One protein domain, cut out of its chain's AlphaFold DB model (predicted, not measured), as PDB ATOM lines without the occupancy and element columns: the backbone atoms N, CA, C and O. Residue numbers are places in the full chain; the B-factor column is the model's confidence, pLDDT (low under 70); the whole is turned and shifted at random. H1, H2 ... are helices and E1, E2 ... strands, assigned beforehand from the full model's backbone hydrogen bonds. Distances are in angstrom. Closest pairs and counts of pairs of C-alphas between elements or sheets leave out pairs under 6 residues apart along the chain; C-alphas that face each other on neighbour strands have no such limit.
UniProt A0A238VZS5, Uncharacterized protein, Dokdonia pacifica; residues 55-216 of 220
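Overview. This is residues 55 to 216 of the 220 residues of an uncharacterized protein of Dokdonia pacifica (UniProt A0A238VZS5). A strongly twisted sheet of five strands curls round the long helix H4, with H2 over the same face and the short H1 on the opposite face. H5 packs on H2, and a long arm holding H3 sticks out from this body at residues 134 to 141, 143 to 149 and 151 to 158. The printed part has 162 residues with five named helices and six named strands, in the order E1 H1 E2 H2 E3 E4 E5 H3 E6 H4 H5; the class is mixed, helices and strands. The sheet's order is E1 E2 E6 E4 E3, all antiparallel. The whole is loose, with a radius of gyration of the C-alphas of 19.3 A, and elongated, spanning 66 by 37 by 31 A.

Arrangement. E1, residues 63 to 66, is an edge strand and the antiparallel neighbour of E2, residues 78 to 83; N 65 and O 79 are within hydrogen-bond range at 3.0 A. H1, residues 67 to 70, is on the sheet at a height over the sheet of 6.5 A, over none of the strands, but only just, with 2 C-alphas falling on E2. E2 is antiparallel to E6, residues 164 to 173, with N 80 and O 169 at 2.9 A. E6 is antiparallel to E4, residues 118 to 129, with N 123 and O 170 at 2.9 A. E3, residues 111 to 115, forms a hairpin with E4, with N 113 and O 120 at 2.9 A. H2, residues 90 to 98, lies over E4 at a height over the sheet of 9.9 A. H4, residues 187 to 203, is on the same face as H2, two layers, helices on one face of a sheet; its closest C-alphas to E2 are those of Ala 194 and Tyr 80, 6.7 A apart. H2 and H4 are close but not clearly touching, the closest C-alphas being those of Tyr 94 and Tyr 201 at 6.6 A. H5, residues 208 to 216, touches H2 at a shallow tilt of 19 degrees, the same way, with the closest C-alphas, those of Lys 98 and Leu 210, 6.1 A apart. E4 runs on into E5, residues 132 to 134, at 31 degrees; E5 pairs with no named strand and meets H3, residues 136 to 147, only through their link. Every O i to N i+4 pair is within hydrogen-bond range in H2, H3 and H4, and 4 of 5 in H5; H1 is too short for such a pair.

Along the chain. E1 begins at C-alpha 63 (239.319, 267.989, 241.696). From first to last C-alpha E4 measures 34.3 A, H3 17.4 A, E6 29.9 A and H4 24.3 A. H5 ends at C-alpha 216 (218.396, 252.916, 221.666).

Size, cuts and confidence. The C-alphas farthest apart, those of Glu 147 and Thr 216, are 68.4 A apart. The printed part has no cut. The links H2 to E3, H3 to E6 and E6 to H4 are long. The pLDDT is under 70 at residues 100 to 108, 131 to 162 and 207 to 216.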
ATOM      1  N   ILE A  55     249.291 261.515 253.953       76.06
ATOM      2  CA  ILE A  55     247.946 260.940 253.893       76.06
ATOM      3  C   ILE A  55     247.419 261.170 252.467       76.06
ATOM      4  O   ILE A  55     247.495 262.304 251.980       76.06
ATOM      5  N   PRO A  56     246.934 260.133 251.762       83.69
ATOM      6  CA  PRO A  56     246.314 260.305 250.455       83.69
ATOM      7  C   PRO A  56     245.151 261.312 250.534       83.69
ATOM      8  O   PRO A  56     244.349 261.250 251.466       83.69
ATOM      9  N   PRO A  57     245.053 262.280 249.605       87.69
ATOM     10  CA  PRO A  57     243.970 263.254 249.638       87.69
ATOM     11  C   PRO A  57     242.623 262.569 249.378       87.69
ATOM     12  O   PRO A  57     242.523 261.737 248.476       87.69
ATOM     13  N   ASN A  58     241.570 262.962 250.097       88.88
ATOM     14  CA  ASN A  58     240.214 262.564 249.723       88.88
ATOM     15  C   ASN A  58     239.784 263.366 248.483       88.88
ATOM     16  O   ASN A  58     239.678 264.593 248.543       88.88
ATOM     17  N   LEU A  59     239.573 262.665 247.365       94.25
ATOM     18  CA  LEU A  59     239.101 263.212 246.093       94.25
ATOM     19  C   LEU A  59     237.848 262.478 245.587       94.25
ATOM     20  O   LEU A  59     237.679 262.329 244.380       94.25
ATOM     21  N   GLU A  60     236.958 262.034 246.479       91.88
ATOM     22  CA  GLU A  60     235.696 261.372 246.098       91.88
ATOM     23  C   GLU A  60     234.842 262.229 245.154       91.88
ATOM     24  O   GLU A  60     234.272 261.720 244.201       91.88
ATOM     25  N   ASN A  61     234.807 263.549 245.359       92.56
ATOM     26  CA  ASN A  61     234.069 264.484 244.495       92.56
ATOM     27  C   ASN A  61     234.901 265.018 243.317       92.56
ATOM     28  O   ASN A  61     234.471 265.938 242.620       92.56
ATOM     29  N   GLY A  62     236.105 264.477 243.132       96.31
ATOM     30  CA  GLY A  62     237.088 264.920 242.161       96.31
ATOM     31  C   GLY A  62     237.598 266.352 242.347       96.31
ATOM     32  O   GLY A  62     237.074 267.171 243.106       96.31
ATOM     33  N   LYS A  63     238.693 266.669 241.656       97.56
ATOM     34  CA  LYS A  63     239.319 267.989 241.696       97.56
ATOM     35  C   LYS A  63     240.093 268.265 240.416       97.56
ATOM     36  O   LYS A  63     240.867 267.433 239.957       97.56
ATOM     37  N   LEU A  64     239.927 269.475 239.889       98.06
ATOM     38  CA  LEU A  64     240.743 269.985 238.793       98.06
ATOM     39  C   LEU A  64     242.090 270.485 239.330       98.06
ATOM     40  O   LEU A  64     242.123 271.348 240.211       98.06
ATOM     41  N   MET A  65     243.193 269.953 238.807       97.56
ATOM     42  CA  MET A  65     244.550 270.424 239.094       97.56
ATOM     43  C   MET A  65     245.542 269.936 238.035       97.56
ATOM     44  O   MET A  65     245.247 269.019 237.281       97.56
ATOM     45  N   GLU A  66     246.747 270.496 238.015       97.88
ATOM     46  CA  GLU A  66     247.837 269.969 237.187       97.88
ATOM     47  C   GLU A  66     248.222 268.546 237.634       97.88
ATOM     48  O   GLU A  66     248.553 268.319 238.806       97.88
ATOM     49  N   ALA A  67     248.206 267.582 236.712       96.94
ATOM     50  CA  ALA A  67     248.401 266.172 237.043       96.94
ATOM     51  C   ALA A  67     249.812 265.908 237.591       96.94
ATOM     52  O   ALA A  67     249.981 265.231 238.610       96.94
ATOM     53  N   LYS A  68     250.834 266.547 237.014       96.50
ATOM     54  CA  LYS A  68     252.221 266.486 237.497       96.50
ATOM     55  C   LYS A  68     252.386 266.963 238.944       96.50
ATOM     56  O   LYS A  68     253.213 266.407 239.673       96.50
ATOM     57  N   LYS A  69     251.584 267.943 239.391       95.00
ATOM     58  CA  LYS A  69     251.548 268.389 240.801       95.00
ATOM     59  C   LYS A  69     250.911 267.342 241.709       95.00
ATOM     60  O   LYS A  69     251.332 267.189 242.853       95.00
ATOM     61  N   PHE A  70     249.925 266.597 241.212       95.00
ATOM     62  CA  PHE A  70     249.332 265.494 241.960       95.00
ATOM     63  C   PHE A  70     250.312 264.326 242.125       95.00
ATOM     64  O   PHE A  70     250.488 263.835 243.245       95.00
ATOM     65  N   LYS A  71     250.966 263.888 241.043       93.31
ATOM     66  CA  LYS A  71     252.019 262.863 241.068       93.31
ATOM     67  C   LYS A  71     253.025 263.127 239.952       93.31
ATOM     68  O   LYS A  71     252.665 263.191 238.788       93.31
ATOM     69  N   ARG A  72     254.313 263.180 240.303       92.44
ATOM     70  CA  ARG A  72     255.412 263.580 239.399       92.44
ATOM     71  C   ARG A  72     255.494 262.804 238.073       92.44
ATOM     72  O   ARG A  72     256.004 263.358 237.109       92.44
ATOM     73  N   LYS A  73     255.056 261.538 238.046       91.81
ATOM     74  CA  LYS A  73     255.062 260.683 236.842       91.81
ATOM     75  C   LYS A  73     253.909 260.993 235.864       91.81
ATOM     76  O   LYS A  73     253.920 260.459 234.766       91.81
ATOM     77  N   LEU A  74     252.934 261.813 236.257       94.81
ATOM     78  CA  LEU A  74     251.800 262.210 235.418       94.81
ATOM     79  C   LEU A  74     252.164 263.374 234.476       94.81
ATOM     80  O   LEU A  74     253.125 264.104 234.758       94.81
ATOM     81  N   PRO A  75     251.396 263.579 233.386       94.56
ATOM     82  CA  PRO A  75     251.631 264.673 232.447       94.56
ATOM     83  C   PRO A  75     251.539 266.058 233.102       94.56
ATOM     84  O   PRO A  75     250.876 266.259 234.118       94.56
ATOM     85  N   GLY A  76     252.191 267.048 232.490       96.56
ATOM     86  CA  GLY A  76     252.154 268.456 232.924       96.56
ATOM     87  C   GLY A  76     250.854 269.203 232.603       96.56
ATOM     88  O   GLY A  76     250.823 270.419 232.733       96.56
ATOM     89  N   GLN A  77     249.818 268.499 232.152       96.81
ATOM     90  CA  GLN A  77     248.518 269.066 231.789       96.81
ATOM     91  C   GLN A  77     247.586 269.124 233.006       96.81
ATOM     92  O   GLN A  77     247.793 268.432 234.012       96.81
ATOM     93  N   TYR A  78     246.545 269.946 232.919       98.50
ATOM     94  CA  TYR A  78     245.432 269.925 233.853       98.50
ATOM     95  C   TYR A  78     244.628 268.640 233.676       98.50
ATOM     96  O   TYR A  78     244.279 268.230 232.574       98.50
ATOM     97  N   ALA A  79     244.329 268.003 234.801       98.31
ATOM     98  CA  ALA A  79     243.499 266.820 234.860       98.31
ATOM     99  C   ALA A  79     242.380 267.009 235.878       98.31
ATOM    100  O   ALA A  79     242.542 267.657 236.921       98.31
ATOM    101  N   TYR A  80     241.242 266.395 235.586       98.44
ATOM    102  CA  TYR A  80     240.215 266.150 236.579       98.44
ATOM    103  C   TYR A  80     240.539 264.832 237.286       98.44
ATOM    104  O   TYR A  80     240.499 263.767 236.675       98.44
ATOM    105  N   ILE A  81     240.925 264.916 238.560       98.38
ATOM    106  CA  ILE A  81     241.441 263.782 239.334       98.38
ATOM    107  C   ILE A  81     240.436 263.400 240.412       98.38
ATOM    108  O   ILE A  81     240.051 264.263 241.202       98.38
ATOM    109  N   PHE A  82     240.054 262.128 240.485       98.00
ATOM    110  CA  PHE A  82     239.111 261.609 241.481       98.00
ATOM    111  C   PHE A  82     239.566 260.265 242.054       98.00
ATOM    112  O   PHE A  82     240.374 259.568 241.441       98.00
ATOM    113  N   THR A  83     239.094 259.938 243.259       96.19
ATOM    114  CA  THR A  83     239.359 258.644 243.909       96.19
ATOM    115  C   THR A  83     238.677 257.526 243.127       96.19
ATOM    116  O   THR A  83     237.497 257.638 242.810       96.19
ATOM    117  N   ASP A  84     239.399 256.441 242.863       94.88
ATOM    118  CA  ASP A  84     238.867 255.248 242.211       94.88
ATOM    119  C   ASP A  84     238.549 254.160 243.250       94.88
ATOM    120  O   ASP A  84     239.478 253.572 243.814       94.88
ATOM    121  N   PRO A  85     237.262 253.901 243.549       91.06
ATOM    122  CA  PRO A  85     236.873 252.877 244.510       91.06
ATOM    123  C   PRO A  85     236.763 251.480 243.890       91.06
ATOM    124  O   PRO A  85     236.496 250.533 244.629       91.06
ATOM    125  N   LYS A  86     236.887 251.343 242.563       90.25
ATOM    126  CA  LYS A  86     236.722 250.057 241.879       90.25
ATOM    127  C   LYS A  86     238.063 249.332 241.718       90.25
ATOM    128  O   LYS A  86     239.134 249.853 242.062       90.25
ATOM    129  N   ASP A  87     237.973 248.099 241.233       86.81
ATOM    130  CA  ASP A  87     239.126 247.257 240.930       86.81
ATOM    131  C   ASP A  87     239.954 247.828 239.770       86.81
ATOM    132  O   ASP A  87     239.534 248.731 239.048       86.81
ATOM    133  N   ALA A  88     241.176 247.317 239.606       83.25
ATOM    134  CA  ALA A  88     242.069 247.775 238.545       83.25
ATOM    135  C   ALA A  88     241.451 247.588 237.155       83.25
ATOM    136  O   ALA A  88     240.836 246.556 236.885       83.25
ATOM    137  N   ASN A  89     241.689 248.558 236.267       85.50
ATOM    138  CA  ASN A  89     241.211 248.578 234.881       85.50
ATOM    139  C   ASN A  89     239.688 248.729 234.719       85.50
ATOM    140  O   ASN A  89     239.180 248.702 233.598       85.50
ATOM    141  N   GLU A  90     238.925 248.926 235.793       89.25
ATOM    142  CA  GLU A  90     237.478 249.138 235.690       89.25
ATOM    143  C   GLU A  90     237.140 250.407 234.896       89.25
ATOM    144  O   GLU A  90     236.179 250.428 234.121       89.25
ATOM    145  N   PHE A  91     237.966 251.450 235.009       91.44
ATOM    146  CA  PHE A  91     237.792 252.666 234.219       91.44
ATOM    147  C   PHE A  91     238.101 252.445 232.729       91.44
ATOM    148  O   PHE A  91     237.395 252.982 231.871       91.44
ATOM    149  N   TYR A  92     239.088 251.599 232.414       88.44
ATOM    150  CA  TYR A  92     239.361 251.151 231.045       88.44
ATOM    151  C   TYR A  92     238.141 250.445 230.440       88.44
ATOM    152  O   TYR A  92     237.705 250.793 229.339       88.44
ATOM    153  N   TYR A  93     237.550 249.485 231.160       87.06
ATOM    154  CA  TYR A  93     236.372 248.757 230.681       87.06
ATOM    155  C   TYR A  93     235.157 249.669 230.523       87.06
ATOM    156  O   TYR A  93     234.427 249.552 229.538       87.06
ATOM    157  N   TYR A  94     234.968 250.614 231.445       90.12
ATOM    158  CA  TYR A  94     233.938 251.640 231.339       90.12
ATOM    159  C   TYR A  94     234.076 252.463 230.050       90.12
ATOM    160  O   TYR A  94     233.115 252.565 229.282       90.12
ATOM    161  N   LEU A  95     235.262 253.019 229.783       88.94
ATOM    162  CA  LEU A  95     235.500 253.811 228.575       88.94
ATOM    163  C   LEU A  95     235.361 252.967 227.308       88.94
ATOM    164  O   LEU A  95     234.680 253.396 226.379       88.94
ATOM    165  N   SER A  96     235.912 251.753 227.303       84.19
ATOM    166  CA  SER A  96     235.821 250.816 226.176       84.19
ATOM    167  C   SER A  96     234.377 250.402 225.863       84.19
ATOM    168  O   SER A  96     234.033 250.134 224.716       84.19
ATOM    169  N   ALA A  97     233.506 250.327 226.874       84.31
ATOM    170  CA  ALA A  97     232.090 250.030 226.677       84.31
ATOM    171  C   ALA A  97     231.293 251.252 226.200       84.31
ATOM    172  O   ALA A  97     230.308 251.107 225.471       84.31
ATOM    173  N   LYS A  98     231.690 252.452 226.636       86.44
ATOM    174  CA  LYS A  98     231.002 253.707 226.324       86.44
ATOM    175  C   LYS A  98     231.344 254.234 224.935       86.44
ATOM    176  O   LYS A  98     230.449 254.713 224.234       86.44
ATOM    177  N   PHE A  99     232.617 254.176 224.567       84.25
ATOM    178  CA  PHE A  99     233.138 254.677 223.306       84.25
ATOM    179  C   PHE A  99     233.440 253.494 222.382       84.25
ATOM    180  O   PHE A  99     234.049 252.523 222.824       84.25
ATOM    181  N   PRO A 100     233.007 253.531 221.111       69.19
ATOM    182  CA  PRO A 100     233.346 252.475 220.170       69.19
ATOM    183  C   PRO A 100     234.875 252.378 220.024       69.19
ATOM    184  O   PRO A 100     235.544 253.415 220.070       69.19
ATOM    185  N   PRO A 101     235.430 251.168 219.826       62.31
ATOM    186  CA  PRO A 101     236.864 250.996 219.633       62.31
ATOM    187  C   PRO A 101     237.339 251.880 218.475       62.31
ATOM    188  O   PRO A 101     236.786 251.837 217.371       62.31
ATOM    189  N   ASN A 102     238.342 252.718 218.740       56.50
ATOM    190  CA  ASN A 102     239.030 253.475 217.702       56.50
ATOM    191  C   ASN A 102     239.857 252.508 216.829       56.50
ATOM    192  O   ASN A 102     240.192 251.398 217.240       56.50
ATOM    193  N   GLN A 103     240.196 252.919 215.602       48.84
ATOM    194  CA  GLN A 103     241.024 252.098 214.699       48.84
ATOM    195  C   GLN A 103     242.448 251.847 215.242       48.84
ATOM    196  O   GLN A 103     243.160 251.007 214.702       48.84
ATOM    197  N   GLU A 104     242.845 252.555 216.306       52.84
ATOM    198  CA  GLU A 104     244.189 252.544 216.896       52.84
ATOM    199  C   GLU A 104     244.314 251.672 218.160       52.84
ATOM    200  O   GLU A 104     245.407 251.540 218.695       52.84
ATOM    201  N   GLY A 105     243.241 251.009 218.608       48.62
ATOM    202  CA  GLY A 105     243.306 249.899 219.569       48.62
ATOM    203  C   GLY A 105     243.523 250.263 221.043       48.62
ATOM    204  O   GLY A 105     243.173 249.454 221.901       48.62
ATOM    205  N   ASP A 106     244.008 251.462 221.362       56.81
ATOM    206  CA  ASP A 106     244.296 251.859 222.743       56.81
ATOM    207  C   ASP A 106     243.160 252.710 223.323       56.81
ATOM    208  O   ASP A 106     243.014 253.895 223.024       56.81
ATOM    209  N   SER A 107     242.348 252.106 224.200       61.50
ATOM    210  CA  SER A 107     241.229 252.793 224.877       61.50
ATOM    211  C   SER A 107     241.674 253.634 226.086       61.50
ATOM    212  O   SER A 107     240.836 254.171 226.808       61.50
ATOM    213  N   GLU A 108     242.986 253.758 226.310       66.44
ATOM    214  CA  GLU A 108     243.594 254.530 227.405       66.44
ATOM    215  C   GLU A 108     243.967 255.962 227.016       66.44
ATOM    216  O   GLU A 108     243.948 256.868 227.855       66.44
ATOM    217  N   ASN A 109     244.270 256.179 225.736       80.25
ATOM    218  CA  ASN A 109     244.783 257.443 225.231       80.25
ATOM    219  C   ASN A 109     243.997 257.912 224.015       80.25
ATOM    220  O   ASN A 109     243.677 257.141 223.117       80.25
ATOM    221  N   ASN A 110     243.749 259.218 223.976       86.75
ATOM    222  CA  ASN A 110     243.102 259.910 222.866       86.75
ATOM    223  C   ASN A 110     241.785 259.263 222.401       86.75
ATOM    224  O   ASN A 110     241.486 259.211 221.208       86.75
ATOM    225  N   VAL A 111     240.967 258.805 223.346       89.44
ATOM    226  CA  VAL A 111     239.620 258.312 223.068       89.44
ATOM    227  C   VAL A 111     238.784 259.476 222.524       89.44
ATOM    228  O   VAL A 111     238.632 260.487 223.221       89.44
ATOM    229  N   PRO A 112     238.259 259.383 221.289       90.94
ATOM    230  CA  PRO A 112     237.529 260.482 220.678       90.94
ATOM    231  C   PRO A 112     236.192 260.701 221.392       90.94
ATOM    232  O   PRO A 112     235.425 259.767 221.631       90.94
ATOM    233  N   ALA A 113     235.887 261.959 221.694       90.38
ATOM    234  CA  ALA A 113     234.641 262.373 222.318       90.38
ATOM    235  C   ALA A 113     234.119 263.661 221.684       90.38
ATOM    236  O   ALA A 113     234.886 264.532 221.282       90.38
ATOM    237  N   ARG A 114     232.793 263.805 221.630       91.06
ATOM    238  CA  ARG A 114     232.144 265.004 221.091       91.06
ATOM    239  C   ARG A 114     231.413 265.743 222.205       91.06
ATOM    240  O   ARG A 114     230.479 265.207 222.796       91.06
ATOM    241  N   ILE A 115     231.828 266.979 222.480       92.50
ATOM    242  CA  ILE A 115     231.223 267.855 223.494       92.50
ATOM    243  C   ILE A 115     230.657 269.070 222.756       92.50
ATOM    244  O   ILE A 115     231.403 269.790 222.097       92.50
ATOM    245  N   HIS A 116     229.335 269.267 222.804       88.44
ATOM    246  CA  HIS A 116     228.631 270.346 222.085       88.44
ATOM    247  C   HIS A 116     229.086 270.507 220.623       88.44
ATOM    248  O   HIS A 116     229.450 271.589 220.167       88.44
ATOM    249  N   ASN A 117     229.075 269.400 219.879       87.06
ATOM    250  CA  ASN A 117     229.446 269.351 218.463       87.06
ATOM    251  C   ASN A 117     230.922 269.642 218.132       87.06
ATOM    252  O   ASN A 117     231.261 269.691 216.948       87.06
ATOM    253  N   THR A 118     231.777 269.781 219.147       92.38
ATOM    254  CA  THR A 118     233.227 269.973 219.022       92.38
ATOM    255  C   THR A 118     233.949 268.678 219.381       92.38
ATOM    256  O   THR A 118     233.551 267.994 220.328       92.38
ATOM    257  N   ASP A 119     234.981 268.340 218.612       94.19
ATOM    258  CA  ASP A 119     235.768 267.122 218.798       94.19
ATOM    259  C   ASP A 119     236.867 267.332 219.848       94.19
ATOM    260  O   ASP A 119     237.579 268.340 219.847       94.19
ATOM    261  N   TYR A 120     236.969 266.364 220.752       95.44
ATOM    262  CA  TYR A 120     237.921 266.301 221.851       95.44
ATOM    263  C   TYR A 120     238.505 264.893 221.956       95.44
ATOM    264  O   TYR A 120     237.945 263.924 221.439       95.44
ATOM    265  N   TYR A 121     239.601 264.785 222.694       94.81
ATOM    266  CA  TYR A 121     240.314 263.539 222.931       94.81
ATOM    267  C   TYR A 121     240.551 263.349 224.422       94.81
ATOM    268  O   TYR A 121     241.087 264.229 225.100       94.81
ATOM    269  N   ILE A 122     240.140 262.194 224.932       94.44
ATOM    270  CA  ILE A 122     240.223 261.830 226.343       94.44
ATOM    271  C   ILE A 122     241.393 260.876 226.541       94.44
ATOM    272  O   ILE A 122     241.503 259.874 225.846       94.44
ATOM    273  N   SER A 123     242.238 261.154 227.523       94.69
ATOM    274  CA  SER A 123     243.239 260.206 228.015       94.69
ATOM    275  C   SER A 123     243.086 260.052 229.521       94.69
ATOM    276  O   SER A 123     242.680 261.001 230.201       94.69
ATOM    277  N   PHE A 124     243.416 258.888 230.068       95.31
ATOM    278  CA  PHE A 124     243.362 258.688 231.512       95.31
ATOM    279  C   PHE A 124     244.584 257.958 232.054       95.31
ATOM    280  O   PHE A 124     245.302 257.272 231.339       95.31
ATOM    281  N   TYR A 125     244.813 258.132 233.352       94.62
ATOM    282  CA  TYR A 125     245.901 257.484 234.070       94.62
ATOM    283  C   TYR A 125     245.370 256.923 235.384       94.62
ATOM    284  O   TYR A 125     244.889 257.689 236.226       94.62
ATOM    285  N   GLU A 126     245.504 255.613 235.590       93.19
ATOM    286  CA  GLU A 126     245.312 255.007 236.906       93.19
ATOM    287  C   GLU A 126     246.570 255.203 237.748       93.19
ATOM    288  O   GLU A 126     247.699 254.946 237.323       93.19
ATOM    289  N   THR A 127     246.405 255.698 238.969       91.88
ATOM    290  CA  THR A 127     247.547 255.956 239.833       91.88
ATOM    291  C   THR A 127     247.243 255.744 241.304       91.88
ATOM    292  O   THR A 127     246.331 256.331 241.871       91.88
ATOM    293  N   GLU A 128     248.150 255.048 241.975       91.00
ATOM    294  CA  GLU A 128     248.112 254.860 243.419       91.00
ATOM    295  C   GLU A 128     248.868 255.956 244.198       91.00
ATOM    296  O   GLU A 128     249.941 256.425 243.780       91.00
ATOM    297  N   LYS A 129     248.342 256.320 245.375       86.75
ATOM    298  CA  LYS A 129     249.091 256.941 246.475       86.75
ATOM    299  C   LYS A 129     248.969 256.081 247.733       86.75
ATOM    300  O   LYS A 129     247.898 255.978 248.323       86.75
ATOM    301  N   LYS A 130     250.098 255.532 248.182       80.94
ATOM    302  CA  LYS A 130     250.205 254.848 249.475       80.94
ATOM    303  C   LYS A 130     250.466 255.852 250.594       80.94
ATOM    304  O   LYS A 130     251.213 256.820 250.406       80.94
ATOM    305  N   SER A 131     249.904 255.586 251.769       66.25
ATOM    306  CA  SER A 131     250.308 256.267 252.996       66.25
ATOM    307  C   SER A 131     251.786 255.980 253.251       66.25
ATOM    308  O   SER A 131     252.181 254.827 253.401       66.25
ATOM    309  N   ARG A 132     252.628 257.017 253.286       57.88
ATOM    310  CA  ARG A 132     254.026 256.845 253.700       57.88
ATOM    311  C   ARG A 132     254.122 257.075 255.189       57.88
ATOM    312  O   ARG A 132     253.888 258.189 255.652       57.88
ATOM    313  N   VAL A 133     254.511 256.038 255.910       53.94
ATOM    314  CA  VAL A 133     254.886 256.142 257.313       53.94
ATOM    315  C   VAL A 133     256.404 256.041 257.383       53.94
ATOM    316  O   VAL A 133     256.985 255.109 256.827       53.94
ATOM    317  N   VAL A 134     257.068 257.039 257.969       51.91
ATOM    318  CA  VAL A 134     258.527 256.990 258.113       51.91
ATOM    319  C   VAL A 134     258.847 256.071 259.280       51.91
ATOM    320  O   VAL A 134     258.677 256.436 260.438       51.91
ATOM    321  N   ASN A 135     259.331 254.874 258.962       51.03
ATOM    322  CA  ASN A 135     260.056 254.057 259.921       51.03
ATOM    323  C   ASN A 135     261.515 254.534 259.907       51.03
ATOM    324  O   ASN A 135     262.230 254.347 258.922       51.03
ATOM    325  N   LEU A 136     261.961 255.175 260.990       53.78
ATOM    326  CA  LEU A 136     263.343 255.658 261.131       53.78
ATOM    327  C   LEU A 136     264.362 254.501 261.176       53.78
ATOM    328  O   LEU A 136     265.514 254.672 260.791       53.78
ATOM    329  N   LEU A 137     263.924 253.308 261.587       53.41
ATOM    330  CA  LEU A 137     264.753 252.103 261.686       53.41
ATOM    331  C   LEU A 137     265.331 251.645 260.323       53.41
ATOM    332  O   LEU A 137     266.553 251.542 260.218       53.41
ATOM    333  N   PRO A 138     264.524 251.438 259.261       55.75
ATOM    334  CA  PRO A 138     265.026 251.185 257.909       55.75
ATOM    335  C   PRO A 138     265.960 252.269 257.359       55.75
ATOM    336  O   PRO A 138     266.909 251.940 256.659       55.75
ATOM    337  N   ALA A 139     265.728 253.550 257.672       53.94
ATOM    338  CA  ALA A 139     266.589 254.634 257.196       53.94
ATOM    339  C   ALA A 139     268.008 254.545 257.791       53.94
ATOM    340  O   ALA A 139     268.988 254.709 257.068       53.94
ATOM    341  N   ILE A 140     268.117 254.208 259.081       56.78
ATOM    342  CA  ILE A 140     269.401 253.975 259.761       56.78
ATOM    343  C   ILE A 140     270.064 252.691 259.239       56.78
ATOM    344  O   ILE A 140     271.263 252.680 258.969       56.78
ATOM    345  N   ALA A 141     269.290 251.618 259.047       56.06
ATOM    346  CA  ALA A 141     269.804 250.360 258.511       56.06
ATOM    347  C   ALA A 141     270.341 250.515 257.077       56.06
ATOM    348  O   ALA A 141     271.408 249.990 256.769       56.06
ATOM    349  N   ASN A 142     269.653 251.277 256.220       51.12
ATOM    350  CA  ASN A 142     270.081 251.540 254.845       51.12
ATOM    351  C   ASN A 142     271.393 252.334 254.772       51.12
ATOM    352  O   ASN A 142     272.193 252.078 253.875       51.12
ATOM    353  N   GLU A 143     271.655 253.250 255.711       59.59
ATOM    354  CA  GLU A 143     272.937 253.969 255.774       59.59
ATOM    355  C   GLU A 143     274.093 253.022 256.130       59.59
ATOM    356  O   GLU A 143     275.126 253.018 255.462       59.59
ATOM    357  N   VAL A 144     273.872 252.125 257.097       60.12
ATOM    358  CA  VAL A 144     274.828 251.066 257.469       60.12
ATOM    359  C   VAL A 144     275.019 250.046 256.336       60.12
ATOM    360  O   VAL A 144     276.094 249.471 256.185       60.12
ATOM    361  N   MET A 145     273.993 249.794 255.519       58.34
ATOM    362  CA  MET A 145     274.079 248.871 254.378       58.34
ATOM    363  C   MET A 145     274.757 249.504 253.153       58.34
ATOM    364  O   MET A 145     275.496 248.807 252.458       58.34
ATOM    365  N   ARG A 146     274.593 250.819 252.925       58.41
ATOM    366  CA  ARG A 146     275.370 251.592 251.932       58.41
ATOM    367  C   ARG A 146     276.862 251.568 252.242       58.41
ATOM    368  O   ARG A 146     277.662 251.424 251.327       58.41
ATOM    369  N   GLU A 147     277.228 251.639 253.519       61.19
ATOM    370  CA  GLU A 147     278.613 251.456 253.973       61.19
ATOM    371  C   GLU A 147     279.147 250.042 253.658       61.19
ATOM    372  O   GLU A 147     280.348 249.852 253.471       61.19
ATOM    373  N   LYS A 148     278.257 249.046 253.536       63.59
ATOM    374  CA  LYS A 148     278.587 247.628 253.319       63.59
ATOM    375  C   LYS A 148     278.435 247.125 251.873       63.59
ATOM    376  O   LYS A 148     278.658 245.940 251.649       63.59
ATOM    377  N   ASN A 149     278.104 247.981 250.898       51.97
ATOM    378  CA  ASN A 149     277.943 247.623 249.472       51.97
ATOM    379  C   ASN A 149     277.000 246.429 249.197       51.97
ATOM    380  O   ASN A 149     277.243 245.633 248.291       51.97
ATOM    381  N   ILE A 150     275.911 246.288 249.957       50.94
ATOM    382  CA  ILE A 150     274.900 245.252 249.700       50.94
ATOM    383  C   ILE A 150     273.765 245.882 248.884       50.94
ATOM    384  O   ILE A 150     272.969 246.652 249.422       50.94
ATOM    385  N   ALA A 151     273.698 245.575 247.587       43.47
ATOM    386  CA  ALA A 151     272.584 245.956 246.721       43.47
ATOM    387  C   ALA A 151     271.564 244.810 246.670       43.47
ATOM    388  O   ALA A 151     271.898 243.702 246.258       43.47
ATOM    389  N   ILE A 152     270.332 245.070 247.110       43.41
ATOM    390  CA  ILE A 152     269.196 244.164 246.911       43.41
ATOM    391  C   ILE A 152     268.333 244.793 245.819       43.41
ATOM    392  O   ILE A 152     267.698 245.821 246.049       43.41
ATOM    393  N   GLU A 153     268.337 244.192 244.634       42.72
ATOM    394  CA  GLU A 153     267.332 244.459 243.607       42.72
ATOM    395  C   GLU A 153     266.064 243.695 243.997       42.72
ATOM    396  O   GLU A 153     266.072 242.472 244.127       42.72
ATOM    397  N   LEU A 154     264.992 244.433 244.285       41.06
ATOM    398  CA  LEU A 154     263.669 243.866 244.516       41.06
ATOM    399  C   LEU A 154     262.903 243.956 243.198       41.06
ATOM    400  O   LEU A 154     262.635 245.063 242.729       41.06
ATOM    401  N   ASP A 155     262.558 242.803 242.628       38.38
ATOM    402  CA  ASP A 155     261.629 242.715 241.502       38.38
ATOM    403  C   ASP A 155     260.293 243.385 241.865       38.38
ATOM    404  O   ASP A 155     259.820 243.271 243.003       38.38
ATOM    405  N   GLU A 156     259.682 244.097 240.910       39.66
ATOM    406  CA  GLU A 156     258.378 244.732 241.119       39.66
ATOM    407  C   GLU A 156     257.317 243.646 241.388       39.66
ATOM    408  O   GLU A 156     257.060 242.807 240.519       39.66
ATOM    409  N   PRO A 157     256.693 243.613 242.582       36.06
ATOM    410  CA  PRO A 157     255.661 242.631 242.876       36.06
ATOM    411  C   PRO A 157     254.396 242.901 242.037       36.06
ATOM    412  O   PRO A 157     254.155 244.046 241.642       36.06
ATOM    413  N   PRO A 158     253.545 241.880 241.804       41.16
ATOM    414  CA  PRO A 158     252.235 242.066 241.177       41.16
ATOM    415  C   PRO A 158     251.436 243.174 241.884       41.16
ATOM    416  O   PRO A 158     251.527 243.324 243.103       41.16
ATOM    417  N   ILE A 159     250.660 243.956 241.120       45.28
ATOM    418  CA  ILE A 159     249.922 245.129 241.618       45.28
ATOM    419  C   ILE A 159     248.849 244.680 242.622       45.28
ATOM    420  O   ILE A 159     247.728 244.339 242.258       45.28
ATOM    421  N   VAL A 160     249.188 244.690 243.908       48.66
ATOM    422  CA  VAL A 160     248.232 244.569 245.013       48.66
ATOM    423  C   VAL A 160     247.746 245.982 245.344       48.66
ATOM    424  O   VAL A 160     248.566 246.838 245.678       48.66
ATOM    425  N   ARG A 161     246.432 246.249 245.233       60.44
ATOM    426  CA  ARG A 161     245.825 247.555 245.576       60.44
ATOM    427  C   ARG A 161     245.795 247.732 247.103       60.44
ATOM    428  O   ARG A 161     244.773 247.508 247.740       60.44
ATOM    429  N   ASP A 162     246.931 248.086 247.696       67.31
ATOM    430  CA  ASP A 162     247.077 248.350 249.139       67.31
ATOM    431  C   ASP A 162     247.053 249.860 249.480       67.31
ATOM    432  O   ASP A 162     246.993 250.239 250.653       67.31
ATOM    433  N   GLY A 163     247.085 250.733 248.465       76.50
ATOM    434  CA  GLY A 163     246.963 252.183 248.575       76.50
ATOM    435  C   GLY A 163     245.632 252.744 248.069       76.50
ATOM    436  O   GLY A 163     244.748 252.031 247.600       76.50
ATOM    437  N   THR A 164     245.486 254.069 248.152       88.88
ATOM    438  CA  THR A 164     244.340 254.771 247.559       88.88
ATOM    439  C   THR A 164     244.600 254.994 246.076       88.88
ATOM    440  O   THR A 164     245.628 255.573 245.704       88.88
ATOM    441  N   TRP A 165     243.670 254.550 245.238       93.25
ATOM    442  CA  TRP A 165     243.747 254.682 243.788       93.25
ATOM    443  C   TRP A 165     242.978 255.897 243.294       93.25
ATOM    444  O   TRP A 165     242.034 256.367 243.929       93.25
ATOM    445  N   TYR A 166     243.436 256.435 242.172       96.25
ATOM    446  CA  TYR A 166     242.874 257.618 241.546       96.25
ATOM    447  C   TYR A 166     242.897 257.463 240.034       96.25
ATOM    448  O   TYR A 166     243.864 256.932 239.483       96.25
ATOM    449  N   ILE A 167     241.891 258.035 239.384       97.00
ATOM    450  CA  ILE A 167     241.904 258.304 237.949       97.00
ATOM    451  C   ILE A 167     242.287 259.765 237.750       97.00
ATOM    452  O   ILE A 167     241.695 260.655 238.363       97.00
ATOM    453  N   ALA A 168     243.266 260.023 236.887       97.75
ATOM    454  CA  ALA A 168     243.535 261.357 236.363       97.75
ATOM    455  C   ALA A 168     243.030 261.441 234.920       97.75
ATOM    456  O   ALA A 168     243.629 260.847 234.028       97.75
ATOM    457  N   LEU A 169     241.939 262.177 234.707       97.50
ATOM    458  CA  LEU A 169     241.329 262.371 233.396       97.50
ATOM    459  C   LEU A 169     241.873 263.636 232.734       97.50
ATOM    460  O   LEU A 169     241.744 264.734 233.280       97.50
ATOM    461  N   VAL A 170     242.437 263.475 231.548       97.69
ATOM    462  CA  VAL A 170     242.960 264.542 230.699       97.69
ATOM    463  C   VAL A 170     242.069 264.657 229.471       97.69
ATOM    464  O   VAL A 170     241.690 263.646 228.882       97.69
ATOM    465  N   ILE A 171     241.733 265.885 229.080       97.38
ATOM    466  CA  ILE A 171     240.944 266.148 227.875       97.38
ATOM    467  C   ILE A 171     241.668 267.200 227.048       97.38
ATOM    468  O   ILE A 171     242.043 268.252 227.567       97.38
ATOM    469  N   THR A 172     241.845 266.912 225.763       97.06
ATOM    470  CA  THR A 172     242.463 267.823 224.799       97.06
ATOM    471  C   THR A 172     241.524 268.124 223.640       97.06
ATOM    472  O   THR A 172     240.609 267.349 223.362       97.06
ATOM    473  N   ASP A 173     241.702 269.280 223.005       96.12
ATOM    474  CA  ASP A 173     240.960 269.652 221.797       96.12
ATOM    475  C   ASP A 173     241.531 268.984 220.534       96.12
ATOM    476  O   ASP A 173     242.478 268.200 220.594       96.12
ATOM    477  N   ALA A 174     240.974 269.314 219.366       94.06
ATOM    478  CA  ALA A 174     241.435 268.765 218.092       94.06
ATOM    479  C   ALA A 174     242.884 269.120 217.709       94.06
ATOM    480  O   ALA A 174     243.482 268.448 216.872       94.06
ATOM    481  N   ALA A 175     243.456 270.161 218.317       94.62
ATOM    482  CA  ALA A 175     244.858 270.534 218.172       94.62
ATOM    483  C   ALA A 175     245.737 269.951 219.298       94.62
ATOM    484  O   ALA A 175     246.898 270.338 219.425       94.62
ATOM    485  N   PHE A 176     245.193 269.035 220.110       93.00
ATOM    486  CA  PHE A 176     245.813 268.466 221.309       93.00
ATOM    487  C   PHE A 176     246.176 269.506 222.382       93.00
ATOM    488  O   PHE A 176     247.049 269.279 223.225       93.00
ATOM    489  N   SER A 177     245.488 270.650 222.386       96.00
ATOM    490  CA  SER A 177     245.627 271.668 223.427       96.00
ATOM    491  C   SER A 177     244.901 271.226 224.695       96.00
ATOM    492  O   SER A 177     243.829 270.631 224.622       96.00
ATOM    493  N   ASP A 178     245.460 271.548 225.862       97.62
ATOM    494  CA  ASP A 178     244.867 271.234 227.167       97.62
ATOM    495  C   ASP A 178     243.516 271.947 227.349       97.62
ATOM    496  O   ASP A 178     243.456 273.149 227.627       97.62
ATOM    497  N   ALA A 179     242.429 271.187 227.210       97.75
ATOM    498  CA  ALA A 179     241.067 271.702 227.259       97.75
ATOM    499  C   ALA A 179     240.538 271.871 228.698       97.75
ATOM    500  O   ALA A 179     239.455 272.424 228.909       97.75
ATOM    501  N   LEU A 180     241.294 271.404 229.699       98.12
ATOM    502  CA  LEU A 180     241.000 271.562 231.125       98.12
ATOM    503  C   LEU A 180     241.792 272.708 231.772       98.12
ATOM    504  O   LEU A 180     241.486 273.086 232.910       98.12
ATOM    505  N   SER A 181     242.762 273.275 231.053       97.69
ATOM    506  CA  SER A 181     243.502 274.467 231.460       97.69
ATOM    507  C   SER A 181     242.551 275.619 231.819       97.69
ATOM    508  O   SER A 181     241.624 275.887 231.054       97.69
ATOM    509  N   PRO A 182     242.771 276.348 232.935       96.31
ATOM    510  CA  PRO A 182     241.937 277.482 233.349       96.31
ATOM    511  C   PRO A 182     241.759 278.570 232.285       96.31
ATOM    512  O   PRO A 182     240.741 279.261 232.294       96.31
ATOM    513  N   ASP A 183     242.728 278.700 231.378       96.12
ATOM    514  CA  ASP A 183     242.739 279.705 230.313       96.12
ATOM    515  C   ASP A 183     242.071 279.209 229.017       96.12
ATOM    516  O   ASP A 183     241.918 279.967 228.057       96.12
ATOM    517  N   TYR A 184     241.657 277.938 228.958       97.00
ATOM    518  CA  TYR A 184     241.005 277.375 227.782       97.00
ATOM    519  C   TYR A 184     239.571 277.904 227.633       97.00
ATOM    520  O   TYR A 184     238.766 277.899 228.566       97.00
ATOM    521  N   LYS A 185     239.216 278.331 226.417       95.44
ATOM    522  CA  LYS A 185     237.957 279.037 226.120       95.44
ATOM    523  C   LYS A 185     236.702 278.295 226.598       95.44
ATOM    524  O   LYS A 185     235.789 278.924 227.128       95.44
ATOM    525  N   HIS A 186     236.660 276.974 226.421       95.50
ATOM    526  CA  HIS A 186     235.507 276.129 226.766       95.50
ATOM    527  C   HIS A 186     235.736 275.294 228.036       95.50
ATOM    528  O   HIS A 186     235.037 274.312 228.276       95.50
ATOM    529  N   GLN A 187     236.686 275.700 228.887       96.75
ATOM    530  CA  GLN A 187     237.123 274.939 230.062       96.75
ATOM    531  C   GLN A 187     235.967 274.503 230.970       96.75
ATOM    532  O   GLN A 187     235.943 273.368 231.441       96.75
ATOM    533  N   LYS A 188     234.986 275.381 231.211       96.81
ATOM    534  CA  LYS A 188     233.856 275.079 232.105       96.81
ATOM    535  C   LYS A 188     232.982 273.948 231.570       96.81
ATOM    536  O   LYS A 188     232.527 273.115 232.351       96.81
ATOM    537  N   GLU A 189     232.754 273.927 230.261       96.88
ATOM    538  CA  GLU A 189     231.954 272.902 229.587       96.88
ATOM    539  C   GLU A 189     232.693 271.562 229.594       96.88
ATOM    540  O   GLU A 189     232.127 270.540 229.981       96.88
ATOM    541  N   VAL A 190     233.988 271.583 229.273       97.75
ATOM    542  CA  VAL A 190     234.849 270.394 229.288       97.75
ATOM    543  C   VAL A 190     234.974 269.819 230.703       97.75
ATOM    544  O   VAL A 190     234.861 268.611 230.902       97.75
ATOM    545  N   LEU A 191     235.116 270.670 231.724       98.25
ATOM    546  CA  LEU A 191     235.129 270.244 233.123       98.25
ATOM    547  C   LEU A 191     233.781 269.653 233.561       98.25
ATOM    548  O   LEU A 191     233.756 268.689 234.326       98.25
ATOM    549  N   ALA A 192     232.659 270.226 233.120       97.81
ATOM    550  CA  ALA A 192     231.337 269.673 233.410       97.81
ATOM    551  C   ALA A 192     231.181 268.270 232.803       97.81
ATOM    552  O   ALA A 192     230.678 267.369 233.473       97.81
ATOM    553  N   TYR A 193     231.697 268.070 231.591       97.38
ATOM    554  CA  TYR A 193     231.731 266.768 230.934       97.38
ATOM    555  C   TYR A 193     232.638 265.754 231.661       97.38
ATOM    556  O   TYR A 193     232.238 264.618 231.913       97.38
ATOM    557  N   ALA A 194     233.831 266.170 232.100       97.88
ATOM    558  CA  ALA A 194     234.710 265.333 232.922       97.88
ATOM    559  C   ALA A 194     234.018 264.866 234.219       97.88
ATOM    560  O   ALA A 194     234.104 263.698 234.603       97.88
ATOM    561  N   LYS A 195     233.271 265.765 234.871       98.19
ATOM    562  CA  LYS A 195     232.466 265.439 236.059       98.19
ATOM    563  C   LYS A 195     231.327 264.472 235.744       98.19
ATOM    564  O   LYS A 195     231.056 263.596 236.562       98.19
ATOM    565  N   SER A 196     230.664 264.603 234.593       96.75
ATOM    566  CA  SER A 196     229.606 263.662 234.215       96.75
ATOM    567  C   SER A 196     230.153 262.263 233.948       96.75
ATOM    568  O   SER A 196     229.547 261.306 234.417       96.75
ATOM    569  N   LEU A 197     231.315 262.139 233.291       95.56
ATOM    570  CA  LEU A 197     231.981 260.842 233.097       95.56
ATOM    571  C   LEU A 197     232.320 260.177 234.428       95.56
ATOM    572  O   LEU A 197     232.046 258.997 234.621       95.56
ATOM    573  N   HIS A 198     232.868 260.946 235.366       97.06
ATOM    574  CA  HIS A 198     233.138 260.463 236.714       97.06
ATOM    575  C   HIS A 198     231.867 259.951 237.406       97.06
ATOM    576  O   HIS A 198     231.845 258.822 237.887       97.06
ATOM    577  N   ASN A 199     230.791 260.739 237.420       96.00
ATOM    578  CA  ASN A 199     229.547 260.334 238.075       96.00
ATOM    579  C   ASN A 199     228.941 259.079 237.430       96.00
ATOM    580  O   ASN A 199     228.493 258.172 238.132       96.00
ATOM    581  N   GLU A 200     228.951 259.009 236.099       94.50
ATOM    582  CA  GLU A 200     228.444 257.860 235.356       94.50
ATOM    583  C   GLU A 200     229.268 256.602 235.664       94.50
ATOM    584  O   GLU A 200     228.688 255.581 236.034       94.50
ATOM    585  N   TYR A 201     230.600 256.695 235.624       94.38
ATOM    586  CA  TYR A 201     231.514 255.612 235.991       94.38
ATOM    587  C   TYR A 201     231.227 255.058 237.390       94.38
ATOM    588  O   TYR A 201     231.000 253.857 237.553       94.38
ATOM    589  N   ILE A 202     231.165 255.930 238.403       93.38
ATOM    590  CA  ILE A 202     230.901 255.516 239.788       93.38
ATOM    591  C   ILE A 202     229.534 254.832 239.900       93.38
ATOM    592  O   ILE A 202     229.429 253.782 240.535       93.38
ATOM    593  N   SER A 203     228.510 255.362 239.226       90.75
ATOM    594  CA  SER A 203     227.153 254.799 239.257       90.75
ATOM    595  C   SER A 203     226.977 253.505 238.443       90.75
ATOM    596  O   SER A 203     226.023 252.755 238.673       90.75
ATOM    597  N   THR A 204     227.889 253.202 237.514       86.88
ATOM    598  CA  THR A 204     227.772 252.036 236.632       86.88
ATOM    599  C   THR A 204     228.293 250.780 237.319       86.88
ATOM    600  O   THR A 204     229.462 250.688 237.680       86.88
ATOM    601  N   HIS A 205     227.419 249.790 237.488       75.62
ATOM    602  CA  HIS A 205     227.763 248.493 238.087       75.62
ATOM    603  C   HIS A 205     227.934 247.387 237.035       75.62
ATOM    604  O   HIS A 205     228.563 246.372 237.303       75.62
ATOM    605  N   ASN A 206     227.352 247.566 235.843       76.06
ATOM    606  CA  ASN A 206     227.433 246.612 234.741       76.06
ATOM    607  C   ASN A 206     227.548 247.361 233.409       76.06
ATOM    608  O   ASN A 206     226.574 247.947 232.931       76.06
ATOM    609  N   TYR A 207     228.732 247.326 232.799       69.44
ATOM    610  CA  TYR A 207     229.035 248.081 231.580       69.44
ATOM    611  C   TYR A 207     228.288 247.584 230.335       69.44
ATOM    612  O   TYR A 207     228.088 248.364 229.405       69.44
ATOM    613  N   ASN A 208     227.759 246.351 230.336       61.28
ATOM    614  CA  ASN A 208     226.915 245.865 229.235       61.28
ATOM    615  C   ASN A 208     225.663 246.741 229.058       61.28
ATOM    616  O   ASN A 208     225.167 246.895 227.947       61.28
ATOM    617  N   SER A 209     225.175 247.369 230.136       58.44
ATOM    618  CA  SER A 209     224.017 248.272 230.087       58.44
ATOM    619  C   SER A 209     224.251 249.548 229.260       58.44
ATOM    620  O   SER A 209     223.296 250.080 228.693       58.44
ATOM    621  N   LEU A 210     225.504 250.001 229.114       59.69
ATOM    622  CA  LEU A 210     225.858 251.198 228.339       59.69
ATOM    623  C   LEU A 210     225.707 250.964 226.827       59.69
ATOM    624  O   LEU A 210     225.219 251.832 226.101       59.69
ATOM    625  N   GLN A 211     226.023 249.754 226.354       57.31
ATOM    626  CA  GLN A 211     225.853 249.374 224.946       57.31
ATOM    627  C   GLN A 211     224.369 249.364 224.528       57.31
ATOM    628  O   GLN A 211     224.031 249.758 223.409       57.31
ATOM    629  N   PHE A 212     223.457 248.991 225.434       55.53
ATOM    630  CA  PHE A 212     222.007 249.012 225.180       55.53
ATOM    631  C   PHE A 212     221.413 250.431 225.131       55.53
ATOM    632  O   PHE A 212     220.442 250.678 224.412       55.53
ATOM    633  N   GLN A 213     221.993 251.389 225.857       57.03
ATOM    634  CA  GLN A 213     221.577 252.797 225.789       57.03
ATOM    635  C   GLN A 213     222.072 253.472 224.501       57.03
ATOM    636  O   GLN A 213     221.341 254.236 223.871       57.03
ATOM    637  N   ASN A 214     223.286 253.142 224.051       53.75
ATOM    638  CA  ASN A 214     223.825 253.665 222.794       53.75
ATOM    639  C   ASN A 214     223.029 253.166 221.570       53.75
ATOM    640  O   ASN A 214     222.782 253.937 220.640       53.75
ATOM    641  N   THR A 215     222.560 251.912 221.579       49.25
ATOM    642  CA  THR A 215     221.727 251.352 220.492       49.25
ATOM    643  C   THR A 215     220.287 251.873 220.484       49.25
ATOM    644  O   THR A 215     219.659 251.925 219.430       49.25
ATOM    645  N   THR A 216     219.740 252.308 221.620       46.34
ATOM    646  CA  THR A 216     218.396 252.916 221.666       46.34
ATOM    647  C   THR A 216     218.395 254.395 221.268       46.34
ATOM    648  O   THR A 216     217.430 254.847 220.656       46.34
TER     649      THR A 216